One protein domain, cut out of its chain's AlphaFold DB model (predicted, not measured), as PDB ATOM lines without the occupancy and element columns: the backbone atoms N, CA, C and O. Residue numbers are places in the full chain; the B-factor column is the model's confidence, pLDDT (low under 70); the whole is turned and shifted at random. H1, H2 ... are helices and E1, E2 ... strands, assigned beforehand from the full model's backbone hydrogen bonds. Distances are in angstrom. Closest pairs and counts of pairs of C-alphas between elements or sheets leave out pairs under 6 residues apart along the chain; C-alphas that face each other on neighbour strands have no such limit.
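What this domain is: This is residues 978 to 1082 of the 1203 residues of an uncharacterized protein of Candidatus Borkfalkia ceftriaxoniphila (UniProt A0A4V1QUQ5). A small sheet of three strands has the helix H1 packed slantwise over one face, while the link between E1 and E2 reaches far from this body as a long arm, with residues 1040 to 1046 standing free at its tip. H2 and H3 lie near E1's side of the sheet. The 105 printed residues hold H1, H2, H3, E1, E2 and E3 in that order; the sheet, E1 - E2 - E3, is antiparallel, and the class is mixed, with under half of the residues in named elements. The whole is loose, with a radius of gyration of the C-alphas of 18.2 A, and the arm makes the length in its spans of 61 by 27 by 22 A.

Where its parts are: E1 is residues 1019 to 1025, 20.4 A; E2, residues 1060 to 1068, 23.1 A, bends by 55 degrees at residue 1063; E3, residues 1072 to 1078, 19.7 A, ends at C-alpha 1078 (149.752, 153.797, 162.184). H1, residues 978 to 992, 20.8 A, begins at C-alpha 978 (142.128, 148.229, 157.552). H2 is residues 999 to 1006 and H3 residues 1011 to 1014.

How they stand to each other: The strands form a meander, each the antiparallel neighbour of the one before, with hairpins E1 and E2 (N 1022 to O 1064, 2.8 A) and E2 and E3 (N 1076 to O 1065, 2.8 A). H1 is on one face, two layers, at a height of 9.6 A over the sheet; its closest C-alphas to E2 are Ala 992 and Tyr 1067, 6.4 A. H1, with residues 986 to 990 alone, only just touches H2, with 3 pairs of C-alphas within 8 A, the closest Glu 986 and Thr 999 at 7.2 A. H2 only grazes the sheet with residues 1003 to 1006. H3 stands at the sheet's level; C-alphas Ile 1014 and Ser 1020 are its closest to E1, 4.8 A. Every O i to N i+4 pair is within hydrogen-bond range in H1, 3 of 4 in H2; H3 is too short for one.

The domain as a whole: The printed part has no cut. The E1 to E2 link is long, 34 residues. The farthest C-alphas, Glu 1043 and Asp 1070, are 61.5 A apart. Mean pLDDT of the printed part is 85.5; residues 1043 and 1045 are under 70.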
ATOM      1  N   ALA A 978     142.268 148.109 156.097       78.69
ATOM      2  CA  ALA A 978     142.128 148.229 157.552       78.69
ATOM      3  C   ALA A 978     141.848 146.885 158.252       78.69
ATOM      4  O   ALA A 978     142.350 146.612 159.348       78.69
ATOM      5  N   ASP A 979     141.070 146.025 157.597       78.25
ATOM      6  CA  ASP A 979     140.608 144.741 158.113       78.25
ATOM      7  C   ASP A 979     141.790 143.754 158.199       78.25
ATOM      8  O   ASP A 979     141.985 143.061 159.198       78.25
ATOM      9  N   ASN A 980     142.628 143.719 157.163       79.94
ATOM     10  CA  ASN A 980     143.799 142.855 157.041       79.94
ATOM     11  C   ASN A 980     145.034 143.406 157.776       79.94
ATOM     12  O   ASN A 980     145.760 142.619 158.386       79.94
ATOM     13  N   TYR A 981     145.218 144.732 157.835       86.25
ATOM     14  CA  TYR A 981     146.174 145.387 158.738       86.25
ATOM     15  C   TYR A 981     145.907 144.965 160.189       86.25
ATOM     16  O   TYR A 981     146.805 144.462 160.863       86.25
ATOM     17  N   THR A 982     144.650 145.066 160.640       84.38
ATOM     18  CA  THR A 982     144.247 144.698 162.008       84.38
ATOM     19  C   THR A 982     144.488 143.214 162.299       84.38
ATOM     20  O   THR A 982     145.061 142.880 163.336       84.38
ATOM     21  N   LYS A 983     144.132 142.308 161.374       82.94
ATOM     22  CA  LYS A 983     144.382 140.858 161.527       82.94
ATOM     23  C   LYS A 983     145.874 140.547 161.690       82.94
ATOM     24  O   LYS A 983     146.240 139.821 162.617       82.94
ATOM     25  N   HIS A 984     146.726 141.111 160.829       82.50
ATOM     26  CA  HIS A 984     148.176 140.918 160.907       82.50
ATOM     27  C   HIS A 984     148.772 141.528 162.182       82.50
ATOM     28  O   HIS A 984     149.599 140.882 162.830       82.50
ATOM     29  N   LEU A 985     148.328 142.722 162.578       89.50
ATOM     30  CA  LEU A 985     148.750 143.383 163.811       89.50
ATOM     31  C   LEU A 985     148.422 142.523 165.039       89.50
ATOM     32  O   LEU A 985     149.320 142.182 165.808       89.50
ATOM     33  N   GLU A 986     147.163 142.103 165.206       84.56
ATOM     34  CA  GLU A 986     146.767 141.259 166.336       84.56
ATOM     35  C   GLU A 986     147.518 139.915 166.373       84.56
ATOM     36  O   GLU A 986     147.843 139.414 167.451       84.56
ATOM     37  N   GLU A 987     147.750 139.282 165.217       84.38
ATOM     38  CA  GLU A 987     148.497 138.023 165.134       84.38
ATOM     39  C   GLU A 987     149.939 138.201 165.620       84.38
ATOM     40  O   GLU A 987     150.398 137.442 166.476       84.38
ATOM     41  N   ASN A 988     150.628 139.243 165.156       88.00
ATOM     42  CA  ASN A 988     151.998 139.522 165.575       88.00
ATOM     43  C   ASN A 988     152.069 139.944 167.056       88.00
ATOM     44  O   ASN A 988     152.965 139.485 167.760       88.00
ATOM     45  N   LEU A 989     151.097 140.707 167.578       89.00
ATOM     46  CA  LEU A 989     151.005 141.034 169.011       89.00
ATOM     47  C   LEU A 989     150.845 139.777 169.884       89.00
ATOM     48  O   LEU A 989     151.499 139.652 170.922       89.00
ATOM     49  N   ARG A 990     150.007 138.819 169.456       86.75
ATOM     50  CA  ARG A 990     149.832 137.523 170.141       86.75
ATOM     51  C   ARG A 990     151.098 136.661 170.106       86.75
ATOM     52  O   ARG A 990     151.363 135.955 171.077       86.75
ATOM     53  N   ASN A 991     151.871 136.731 169.022       84.25
ATOM     54  CA  ASN A 991     153.124 135.988 168.864       84.25
ATOM     55  C   ASN A 991     154.290 136.617 169.653       84.25
ATOM     56  O   ASN A 991     155.095 135.884 170.224       84.25
ATOM     57  N   ALA A 992     154.351 137.950 169.740       88.06
ATOM     58  CA  ALA A 992     155.353 138.682 170.519       88.06
ATOM     59  C   ALA A 992     155.123 138.580 172.036       88.06
ATOM     60  O   ALA A 992     156.073 138.388 172.796       88.06
ATOM     61  N   TYR A 993     153.865 138.660 172.489       90.75
ATOM     62  CA  TYR A 993     153.520 138.704 173.915       90.75
ATOM     63  C   TYR A 993     152.577 137.562 174.370       90.75
ATOM     64  O   TYR A 993     151.531 137.819 174.975       90.75
ATOM     65  N   PRO A 994     152.944 136.275 174.165       87.06
ATOM     66  CA  PRO A 994     152.088 135.107 174.431       87.06
ATOM     67  C   PRO A 994     151.833 134.825 175.927       87.06
ATOM     68  O   PRO A 994     151.192 133.836 176.284       87.06
ATOM     69  N   SER A 995     152.355 135.665 176.826       91.12
ATOM     70  CA  SER A 995     152.074 135.648 178.264       91.12
ATOM     71  C   SER A 995     150.714 136.262 178.624       91.12
ATOM     72  O   SER A 995     150.182 135.954 179.695       91.12
ATOM     73  N   TYR A 996     150.136 137.096 177.751       90.19
ATOM     74  CA  TYR A 996     148.812 137.693 177.935       90.19
ATOM     75  C   TYR A 996     147.733 136.879 177.209       90.19
ATOM     76  O   TYR A 996     147.970 136.275 176.167       90.19
ATOM     77  N   ALA A 997     146.521 136.846 177.769       81.38
ATOM     78  CA  ALA A 997     145.433 136.020 177.236       81.38
ATOM     79  C   ALA A 997     144.813 136.568 175.933       81.38
ATOM     80  O   ALA A 997     144.204 135.807 175.181       81.38
ATOM     81  N   ASN A 998     144.932 137.878 175.707       84.69
ATOM     82  CA  ASN A 998     144.440 138.641 174.559       84.69
ATOM     83  C   ASN A 998     145.046 140.060 174.573       84.69
ATOM     84  O   ASN A 998     145.731 140.449 175.524       84.69
ATOM     85  N   THR A 999     144.769 140.836 173.524       87.00
ATOM     86  CA  THR A 999     145.220 142.223 173.328       87.00
ATOM     87  C   THR A 999     144.775 143.160 174.454       87.00
ATOM     88  O   THR A 999     145.620 143.829 175.034       87.00
ATOM     89  N   ASP A1000     143.518 143.119 174.903       86.31
ATOM     90  CA  ASP A1000     143.034 143.930 176.039       86.31
ATOM     91  C   ASP A1000     143.607 143.510 177.419       86.31
ATOM     92  O   ASP A1000     143.362 144.158 178.440       86.31
ATOM     93  N   LYS A1001     144.412 142.440 177.503       89.50
ATOM     94  CA  LYS A1001     145.254 142.135 178.684       89.50
ATOM     95  C   LYS A1001     146.711 142.562 178.509       89.50
ATOM     96  O   LYS A1001     147.361 142.822 179.519       89.50
ATOM     97  N   LEU A1002     147.188 142.672 177.270       92.12
ATOM     98  CA  LEU A1002     148.455 143.318 176.927       92.12
ATOM     99  C   LEU A1002     148.353 144.836 177.151       92.12
ATOM    100  O   LEU A1002     149.178 145.395 177.860       92.12
ATOM    101  N   GLU A1003     147.291 145.480 176.667       88.25
ATOM    102  CA  GLU A1003     147.019 146.913 176.855       88.25
ATOM    103  C   GLU A1003     146.811 147.292 178.336       88.25
ATOM    104  O   GLU A1003     147.339 148.295 178.821       88.25
ATOM    105  N   GLU A1004     146.106 146.449 179.106       85.19
ATOM    106  CA  GLU A1004     145.943 146.651 180.552       85.19
ATOM    107  C   GLU A1004     147.282 146.510 181.301       85.19
ATOM    108  O   GLU A1004     147.427 147.059 182.392       85.19
ATOM    109  N   ALA A1005     148.258 145.772 180.765       87.19
ATOM    110  CA  ALA A1005     149.612 145.707 181.316       87.19
ATOM    111  C   ALA A1005     150.456 146.911 180.865       87.19
ATOM    112  O   ALA A1005     151.090 147.549 181.704       87.19
ATOM    113  N   TYR A1006     150.378 147.265 179.579       86.81
ATOM    114  CA  TYR A1006     151.007 148.437 178.977       86.81
ATOM    115  C   TYR A1006     150.671 149.713 179.746       86.81
ATOM    116  O   TYR A1006     151.563 150.397 180.232       86.81
ATOM    117  N   SER A1007     149.383 149.960 179.997       78.94
ATOM    118  CA  SER A1007     148.880 151.135 180.725       78.94
ATOM    119  C   SER A1007     149.339 151.244 182.191       78.94
ATOM    120  O   SER A1007     148.969 152.203 182.867       78.94
ATOM    121  N   LYS A1008     150.103 150.273 182.716       79.81
ATOM    122  CA  LYS A1008     150.710 150.313 184.061       79.81
ATOM    123  C   LYS A1008     152.229 150.508 184.046       79.81
ATOM    124  O   LYS A1008     152.768 150.947 185.059       79.81
ATOM    125  N   ASP A1009     152.899 150.149 182.954       80.62
ATOM    126  CA  ASP A1009     154.343 150.322 182.750       80.62
ATOM    127  C   ASP A1009     154.675 150.305 181.240       80.62
ATOM    128  O   ASP A1009     155.176 149.293 180.733       80.62
ATOM    129  N   PRO A1010     154.417 151.405 180.500       81.94
ATOM    130  CA  PRO A1010     154.749 151.493 179.074       81.94
ATOM    131  C   PRO A1010     156.246 151.281 178.811       81.94
ATOM    132  O   PRO A1010     156.642 150.691 177.805       81.94
ATOM    133  N   SER A1011     157.096 151.705 179.756       82.38
ATOM    134  CA  SER A1011     158.557 151.640 179.634       82.38
ATOM    135  C   SER A1011     159.078 150.214 179.430       82.38
ATOM    136  O   SER A1011     160.057 150.015 178.709       82.38
ATOM    137  N   SER A1012     158.375 149.222 179.989       87.06
ATOM    138  CA  SER A1012     158.694 147.797 179.854       87.06
ATOM    139  C   SER A1012     158.429 147.196 178.463       87.06
ATOM    140  O   SER A1012     158.917 146.101 178.183       87.06
ATOM    141  N   PHE A1013     157.704 147.900 177.584       90.19
ATOM    142  CA  PHE A1013     157.327 147.433 176.239       90.19
ATOM    143  C   PHE A1013     157.996 148.212 175.100       90.19
ATOM    144  O   PHE A1013     158.201 147.663 174.019       90.19
ATOM    145  N   ILE A1014     158.342 149.479 175.328       86.69
ATOM    146  CA  ILE A1014     158.856 150.387 174.292       86.69
ATOM    147  C   ILE A1014     160.263 149.986 173.814       86.69
ATOM    148  O   ILE A1014     160.541 150.019 172.618       86.69
ATOM    149  N   ASN A1015     161.155 149.581 174.724       79.44
ATOM    150  CA  ASN A1015     162.592 149.403 174.453       79.44
ATOM    151  C   ASN A1015     163.060 147.933 174.455       79.44
ATOM    152  O   ASN A1015     164.182 147.636 174.868       79.44
ATOM    153  N   GLY A1016     162.208 146.994 174.039       83.31
ATOM    154  CA  GLY A1016     162.612 145.593 173.903       83.31
ATOM    155  C   GLY A1016     163.493 145.336 172.671       83.31
ATOM    156  O   GLY A1016     163.450 146.057 171.669       83.31
ATOM    157  N   GLU A1017     164.312 144.287 172.763       78.94
ATOM    158  CA  GLU A1017     165.259 143.859 171.726       78.94
ATOM    159  C   GLU A1017     164.501 143.215 170.548       78.94
ATOM    160  O   GLU A1017     164.419 143.797 169.462       78.94
ATOM    161  N   ASP A1018     163.811 142.100 170.802       84.12
ATOM    162  CA  ASP A1018     163.001 141.387 169.799       84.12
ATOM    163  C   ASP A1018     161.670 142.086 169.473       84.12
ATOM    164  O   ASP A1018     161.120 141.916 168.386       84.12
ATOM    165  N   SER A1019     161.119 142.869 170.407       91.75
ATOM    166  CA  SER A1019     159.827 143.545 170.225       91.75
ATOM    167  C   SER A1019     159.769 144.912 170.899       91.75
ATOM    168  O   SER A1019     160.289 145.099 171.994       91.75
ATOM    169  N   SER A1020     159.118 145.864 170.237       93.50
ATOM    170  CA  SER A1020     158.916 147.237 170.708       93.50
ATOM    171  C   SER A1020     157.478 147.629 170.401       93.50
ATOM    172  O   SER A1020     157.045 147.461 169.266       93.50
ATOM    173  N   LEU A1021     156.729 148.105 171.393       93.75
ATOM    174  CA  LEU A1021     155.309 148.431 171.262       93.75
ATOM    175  C   LEU A1021     155.034 149.835 171.804       93.75
ATOM    176  O   LEU A1021     155.485 150.169 172.897       93.75
ATOM    177  N   VAL A1022     154.273 150.622 171.042       91.50
ATOM    178  CA  VAL A1022     153.806 151.967 171.390       91.50
ATOM    179  C   VAL A1022     152.294 152.038 171.176       91.50
ATOM    180  O   VAL A1022     151.811 151.970 170.042       91.50
ATOM    181  N   TYR A1023     151.544 152.200 172.266       89.31
ATOM    182  CA  TYR A1023     150.157 152.664 172.200       89.31
ATOM    183  C   TYR A1023     150.114 154.191 172.264       89.31
ATOM    184  O   TYR A1023     150.897 154.816 172.977       89.31
ATOM    185  N   TYR A1024     149.149 154.773 171.564       86.62
ATOM    186  CA  TYR A1024     148.833 156.194 171.588       86.62
ATOM    187  C   TYR A1024     147.321 156.374 171.753       86.62
ATOM    188  O   TYR A1024     146.542 155.553 171.267       86.62
ATOM    189  N   ARG A1025     146.889 157.436 172.437       84.88
ATOM    190  CA  ARG A1025     145.475 157.821 172.526       84.88
ATOM    191  C   ARG A1025     145.358 159.226 171.971       84.88
ATOM    192  O   ARG A1025     145.932 160.141 172.551       84.88
ATOM    193  N   TYR A1026     144.626 159.389 170.872       86.88
ATOM    194  CA  TYR A1026     144.446 160.712 170.292       86.88
ATOM    195  C   TYR A1026     143.774 161.658 171.297       86.88
ATOM    196  O   TYR A1026     142.738 161.347 171.898       86.88
ATOM    197  N   SER A1027     144.387 162.822 171.461       88.06
ATOM    198  CA  SER A1027     143.861 163.952 172.204       88.06
ATOM    199  C   SER A1027     144.113 165.188 171.369       88.06
ATOM    200  O   SER A1027     145.265 165.500 171.080       88.06
ATOM    201  N   LEU A1028     143.053 165.935 171.069       88.25
ATOM    202  CA  LEU A1028     143.181 167.259 170.469       88.25
ATOM    203  C   LEU A1028     144.105 168.155 171.314       88.25
ATOM    204  O   LEU A1028     144.801 169.007 170.796       88.25
ATOM    205  N   PHE A1029     144.161 167.960 172.633       89.44
ATOM    206  CA  PHE A1029     144.971 168.790 173.530       89.44
ATOM    207  C   PHE A1029     146.466 168.432 173.540       89.44
ATOM    208  O   PHE A1029     147.248 169.138 174.178       89.44
ATOM    209  N   ASP A1030     146.844 167.356 172.845       88.94
ATOM    210  CA  ASP A1030     148.228 166.966 172.560       88.94
ATOM    211  C   ASP A1030     148.593 167.169 171.075       88.94
ATOM    212  O   ASP A1030     149.717 166.864 170.677       88.94
ATOM    213  N   ASP A1031     147.659 167.665 170.263       87.25
ATOM    214  CA  ASP A1031     147.825 167.903 168.830       87.25
ATOM    215  C   ASP A1031     148.628 169.194 168.574       87.25
ATOM    216  O   ASP A1031     148.416 170.211 169.246       87.25
ATOM    217  N   SER A1032     149.540 169.170 167.599       84.31
ATOM    218  CA  SER A1032     150.304 170.344 167.154       84.31
ATOM    219  C   SER A1032     149.423 171.414 166.502       84.31
ATOM    220  O   SER A1032     149.768 172.593 166.545       84.31
ATOM    221  N   ASP A1033     148.251 171.044 165.979       86.19
ATOM    222  CA  ASP A1033     147.328 171.981 165.328       86.19
ATOM    223  C   ASP A1033     146.288 172.574 166.296       86.19
ATOM    224  O   ASP A1033     145.505 173.465 165.940       86.19
ATOM    225  N   TYR A1034     146.277 172.137 167.563       88.62
ATOM    226  CA  TYR A1034     145.390 172.708 168.570       88.62
ATOM    227  C   TYR A1034     145.846 174.102 168.996       88.62
ATOM    228  O   TYR A1034     146.865 174.294 169.667       88.62
ATOM    229  N   LYS A1035     145.016 175.091 168.663       87.62
ATOM    230  CA  LYS A1035     145.197 176.504 169.002       87.62
ATOM    231  C   LYS A1035     144.280 176.849 170.179       87.62
ATOM    232  O   LYS A1035     143.070 176.936 169.982       87.62
ATOM    233  N   PRO A1036     144.792 177.087 171.406       88.69
ATOM    234  CA  PRO A1036     143.941 177.401 172.554       88.69
ATOM    235  C   PRO A1036     142.997 178.580 172.269       88.69
ATOM    236  O   PRO A1036     143.461 179.695 171.999       88.69
ATOM    237  N   TYR A1037     141.689 178.307 172.322       87.31
ATOM    238  CA  TYR A1037     140.610 179.280 172.141       87.31
ATOM    239  C   TYR A1037     140.411 180.114 173.411       87.31
ATOM    240  O   TYR A1037     140.199 179.561 174.492       87.31
ATOM    241  N   ASP A1038     140.429 181.442 173.280       87.38
ATOM    242  CA  ASP A1038     140.048 182.386 174.334       87.38
ATOM    243  C   ASP A1038     139.016 183.365 173.788       87.38
ATOM    244  O   ASP A1038     139.313 184.166 172.904       87.38
ATOM    245  N   LYS A1039     137.819 183.361 174.379       83.19
ATOM    246  CA  LYS A1039     136.735 184.275 174.009       83.19
ATOM    247  C   LYS A1039     137.094 185.766 174.144       83.19
ATOM    248  O   LYS A1039     136.414 186.613 173.580       83.19
ATOM    249  N   ASN A1040     138.142 186.121 174.890       82.62
ATOM    250  CA  ASN A1040     138.618 187.508 174.973       82.62
ATOM    251  C   ASN A1040     139.430 187.954 173.736       82.62
ATOM    252  O   ASN A1040     139.742 189.138 173.639       82.62
ATOM    253  N   TYR A1041     139.761 187.024 172.832       77.25
ATOM    254  CA  TYR A1041     140.499 187.217 171.575       77.25
ATOM    255  C   TYR A1041     139.745 186.604 170.369       77.25
ATOM    256  O   TYR A1041     140.319 186.382 169.309       77.25
ATOM    257  N   ASP A1042     138.454 186.309 170.546       76.00
ATOM    258  CA  ASP A1042     137.510 185.874 169.511       76.00
ATOM    259  C   ASP A1042     136.854 187.129 168.915       76.00
ATOM    260  O   ASP A1042     135.759 187.522 169.322       76.00
ATOM    261  N   GLU A1043     137.586 187.837 168.047       68.69
ATOM    262  CA  GLU A1043     137.185 189.171 167.559       68.69
ATOM    263  C   GLU A1043     135.936 189.137 166.659       68.69
ATOM    264  O   GLU A1043     135.189 190.116 166.612       68.69
ATOM    265  N   ASP A1044     135.661 187.984 166.040       74.00
ATOM    266  CA  ASP A1044     134.501 187.731 165.175       74.00
ATOM    267  C   ASP A1044     133.280 187.138 165.922       74.00
ATOM    268  O   ASP A1044     132.231 186.932 165.315       74.00
ATOM    269  N   ASP A1045     133.402 186.828 167.223       69.94
ATOM    270  CA  ASP A1045     132.414 186.076 168.031       69.94
ATOM    271  C   ASP A1045     132.052 184.685 167.437       69.94
ATOM    272  O   ASP A1045     130.958 184.164 167.669       69.94
ATOM    273  N   LYS A1046     132.992 184.066 166.698       71.06
ATOM    274  CA  LYS A1046     132.852 182.772 165.989       71.06
ATOM    275  C   LYS A1046     132.649 181.579 166.929       71.06
ATOM    276  O   LYS A1046     132.114 180.556 166.511       71.06
ATOM    277  N   GLY A1047     133.021 181.707 168.205       75.38
ATOM    278  CA  GLY A1047     132.872 180.646 169.203       75.38
ATOM    279  C   GLY A1047     134.046 179.664 169.241       75.38
ATOM    280  O   GLY A1047     135.043 179.829 168.547       75.38
ATOM    281  N   ASP A1048     133.950 178.657 170.117       80.19
ATOM    282  CA  ASP A1048     134.994 177.638 170.280       80.19
ATOM    283  C   ASP A1048     134.934 176.652 169.094       80.19
ATOM    284  O   ASP A1048     133.966 175.879 169.012       80.19
ATOM    285  N   PRO A1049     135.922 176.654 168.174       78.94
ATOM    286  CA  PRO A1049     135.874 175.836 166.959       78.94
ATOM    287  C   PRO A1049     135.931 174.336 167.269       78.94
ATOM    288  O   PRO A1049     135.521 173.522 166.448       78.94
ATOM    289  N   TYR A1050     136.379 173.970 168.472       83.69
ATOM    290  CA  TYR A1050     136.479 172.594 168.948       83.69
ATOM    291  C   TYR A1050     135.293 172.189 169.842       83.69
ATOM    292  O   TYR A1050     135.376 171.212 170.587       83.69
ATOM    293  N   SER A1051     134.184 172.936 169.810       77.62
ATOM    294  CA  SER A1051     133.030 172.724 170.698       77.62
ATOM    295  C   SER A1051     132.294 171.386 170.516       77.62
ATOM    296  O   SER A1051     131.589 170.968 171.438       77.62
ATOM    297  N   GLU A1052     132.492 170.685 169.394       78.94
ATOM    298  CA  GLU A1052     131.979 169.321 169.170       78.94
ATOM    299  C   GLU A1052     132.960 168.204 169.594       78.94
ATOM    300  O   GLU A1052     132.600 167.025 169.583       78.94
ATOM    301  N   TYR A1053     134.189 168.537 170.011       83.88
ATOM    302  CA  TYR A1053     135.211 167.546 170.365       83.88
ATOM    303  C   TYR A1053     134.889 166.795 171.673       83.88
ATOM    304  O   TYR A1053     134.849 167.377 172.760       83.88
ATOM    305  N   GLU A1054     134.757 165.465 171.594       82.06
ATOM    306  CA  GLU A1054     134.576 164.586 172.756       82.06
ATOM    307  C   GLU A1054     135.767 163.620 172.939       82.06
ATOM    308  O   GLU A1054     135.893 162.627 172.226       82.06
ATOM    309  N   GLN A1055     136.602 163.849 173.963       82.00
ATOM    310  CA  GLN A1055     137.797 163.033 174.271       82.00
ATOM    311  C   GLN A1055     137.518 161.518 174.376       82.00
ATOM    312  O   GLN A1055     138.341 160.702 173.952       82.00
ATOM    313  N   LYS A1056     136.360 161.128 174.923       80.75
ATOM    314  CA  LYS A1056     135.921 159.725 175.049       80.75
ATOM    315  C   LYS A1056     135.702 158.992 173.718       80.75
ATOM    316  O   LYS A1056     135.588 157.772 173.732       80.75
ATOM    317  N   SER A1057     135.631 159.701 172.591       81.06
ATOM    318  CA  SER A1057     135.462 159.098 171.261       81.06
ATOM    319  C   SER A1057     136.734 158.422 170.734       81.06
ATOM    320  O   SER A1057     136.676 157.737 169.716       81.06
ATOM    321  N   TYR A1058     137.865 158.585 171.431       81.62
ATOM    322  CA  TYR A1058     139.166 158.034 171.055       81.62
ATOM    323  C   TYR A1058     139.649 157.012 172.095       81.62
ATOM    324  O   TYR A1058     139.771 157.315 173.289       81.62
ATOM    325  N   GLU A1059     139.933 155.796 171.626       80.88
ATOM    326  CA  GLU A1059     140.483 154.671 172.397       80.88
ATOM    327  C   GLU A1059     142.009 154.542 172.181       80.88
ATOM    328  O   GLU A1059     142.584 155.180 171.294       80.88
ATOM    329  N   ASN A1060     142.690 153.726 172.995       83.31
ATOM    330  CA  ASN A1060     144.129 153.487 172.839       83.31
ATOM    331  C   ASN A1060     144.388 152.656 171.568       83.31
ATOM    332  O   ASN A1060     143.952 151.513 171.459       83.31
ATOM    333  N   THR A1061     145.151 153.201 170.625       88.06
ATOM    334  CA  THR A1061     145.492 152.562 169.347       88.06
ATOM    335  C   THR A1061     146.978 152.211 169.313       88.06
ATOM    336  O   THR A1061     147.806 152.959 169.829       88.06
ATOM    337  N   VAL A1062     147.355 151.082 168.703       92.75
ATOM    338  CA  VAL A1062     148.776 150.779 168.456       92.75
ATOM    339  C   VAL A1062     149.279 151.677 167.329       92.75
ATOM    340  O   VAL A1062     148.854 151.535 166.182       92.75
ATOM    341  N   ALA A1063     150.172 152.598 167.677       92.50
ATOM    342  CA  ALA A1063     150.730 153.600 166.773       92.50
ATOM    343  C   ALA A1063     152.052 153.124 166.143       92.50
ATOM    344  O   ALA A1063     152.295 153.352 164.960       92.50
ATOM    345  N   TYR A1064     152.857 152.372 166.902       94.62
ATOM    346  CA  TYR A1064     154.043 151.674 166.402       94.62
ATOM    347  C   TYR A1064     154.184 150.303 167.070       94.62
ATOM    348  O   TYR A1064     153.995 150.167 168.279       94.62
ATOM    349  N   PHE A1065     154.545 149.279 166.297       96.00
ATOM    350  CA  PHE A1065     154.888 147.961 166.830       96.00
ATOM    351  C   PHE A1065     155.918 147.239 165.953       96.00
ATOM    352  O   PHE A1065     155.645 146.893 164.805       96.00
ATOM    353  N   ARG A1066     157.099 146.965 166.513       95.25
ATOM    354  CA  ARG A1066     158.136 146.112 165.921       95.25
ATOM    355  C   ARG A1066     158.078 144.717 166.535       95.25
ATOM    356  O   ARG A1066     158.038 144.593 167.759       95.25
ATOM    357  N   TYR A1067     158.170 143.683 165.705       92.06
ATOM    358  CA  TYR A1067     158.367 142.299 166.131       92.06
ATOM    359  C   TYR A1067     159.338 141.579 165.193       92.06
ATOM    360  O   TYR A1067     159.050 141.385 164.011       92.06
ATOM    361  N   ASN A1068     160.484 141.188 165.741       90.56
ATOM    362  CA  ASN A1068     161.589 140.556 165.034       90.56
ATOM    363  C   ASN A1068     161.828 139.130 165.569       90.56
ATOM    364  O   ASN A1068     161.595 138.830 166.738       90.56
ATOM    365  N   THR A1069     162.289 138.249 164.684       85.94
ATOM    366  CA  THR A1069     162.595 136.826 164.914       85.94
ATOM    367  C   THR A1069     163.662 136.372 163.908       85.94
ATOM    368  O   THR A1069     163.889 137.057 162.912       85.94
ATOM    369  N   ASP A1070     164.246 135.181 164.080       79.81
ATOM    370  CA  ASP A1070     165.273 134.606 163.182       79.81
ATOM    371  C   ASP A1070     164.907 134.553 161.682       79.81
ATOM    372  O   ASP A1070     165.781 134.307 160.847       79.81
ATOM    373  N   SER A1071     163.624 134.696 161.329       81.94
ATOM    374  CA  SER A1071     163.108 134.573 159.957       81.94
ATOM    375  C   SER A1071     162.086 135.638 159.540       81.94
ATOM    376  O   SER A1071     161.748 135.701 158.354       81.94
ATOM    377  N   VAL A1072     161.593 136.477 160.457       87.12
ATOM    378  CA  VAL A1072     160.570 137.506 160.188       87.12
ATOM    379  C   VAL A1072     160.857 138.770 161.002       87.12
ATOM    380  O   VAL A1072     161.003 138.692 162.219       87.12
ATOM    381  N   TYR A1073     160.905 139.917 160.327       92.75
ATOM    382  CA  TYR A1073     161.114 141.258 160.878       92.75
ATOM    383  C   TYR A1073     159.942 142.144 160.441       92.75
ATOM    384  O   TYR A1073     159.920 142.651 159.317       92.75
ATOM    385  N   ASN A1074     158.948 142.299 161.312       93.88
ATOM    386  CA  ASN A1074     157.725 143.041 161.027       93.88
ATOM    387  C   ASN A1074     157.716 144.389 161.751       93.88
ATOM    388  O   ASN A1074     158.025 144.478 162.940       93.88
ATOM    389  N   THR A1075     157.304 145.429 161.030       95.62
ATOM    390  CA  THR A1075     157.101 146.785 161.552       95.62
ATOM    391  C   THR A1075     155.684 147.215 161.210       95.62
ATOM    392  O   THR A1075     155.330 147.252 160.035       95.62
ATOM    393  N   PHE A1076     154.876 147.530 162.212       96.75
ATOM    394  CA  PHE A1076     153.554 148.132 162.065       96.75
ATOM    395  C   PHE A1076     153.649 149.603 162.454       96.75
ATOM    396  O   PHE A1076     154.214 149.925 163.501       96.75
ATOM    397  N   VAL A1077     153.103 150.478 161.616       95.81
ATOM    398  CA  VAL A1077     153.054 151.926 161.839       95.81
ATOM    399  C   VAL A1077     151.654 152.406 161.498       95.81
ATOM    400  O   VAL A1077     151.150 152.111 160.415       95.81
ATOM    401  N   ASN A1078     151.036 153.152 162.405       93.88
ATOM    402  CA  ASN A1078     149.752 153.797 162.184       93.88
ATOM    403  C   ASN A1078     149.900 155.300 162.420       93.88
ATOM    404  O   ASN A1078     149.739 155.772 163.544       93.88
ATOM    405  N   PHE A1079     150.204 156.043 161.356       89.62
ATOM    406  CA  PHE A1079     150.245 157.506 161.406       89.62
ATOM    407  C   PHE A1079     148.859 158.074 161.742       89.62
ATOM    408  O   PHE A1079     148.752 158.992 162.549       89.62
ATOM    409  N   GLY A1080     147.789 157.441 161.248       85.50
ATOM    410  CA  GLY A1080     146.399 157.763 161.582       85.50
ATOM    411  C   GLY A1080     145.978 157.472 163.031       85.50
ATOM    412  O   GLY A1080     144.793 157.589 163.337       85.50
ATOM    413  N   ALA A1081     146.906 157.099 163.922       87.06
ATOM    414  CA  ALA A1081     146.683 157.104 165.367       87.06
ATOM    415  C   ALA A1081     146.864 158.501 165.995       87.06
ATOM    416  O   ALA A1081     146.261 158.760 167.036       87.06
ATOM    417  N   MET A1082     147.671 159.377 165.380       81.88
ATOM    418  CA  MET A1082     147.944 160.745 165.849       81.88
ATOM    419  C   MET A1082     147.620 161.832 164.807       81.88
ATOM    420  O   MET A1082     147.127 162.884 165.179       81.88
TER     421      MET A1082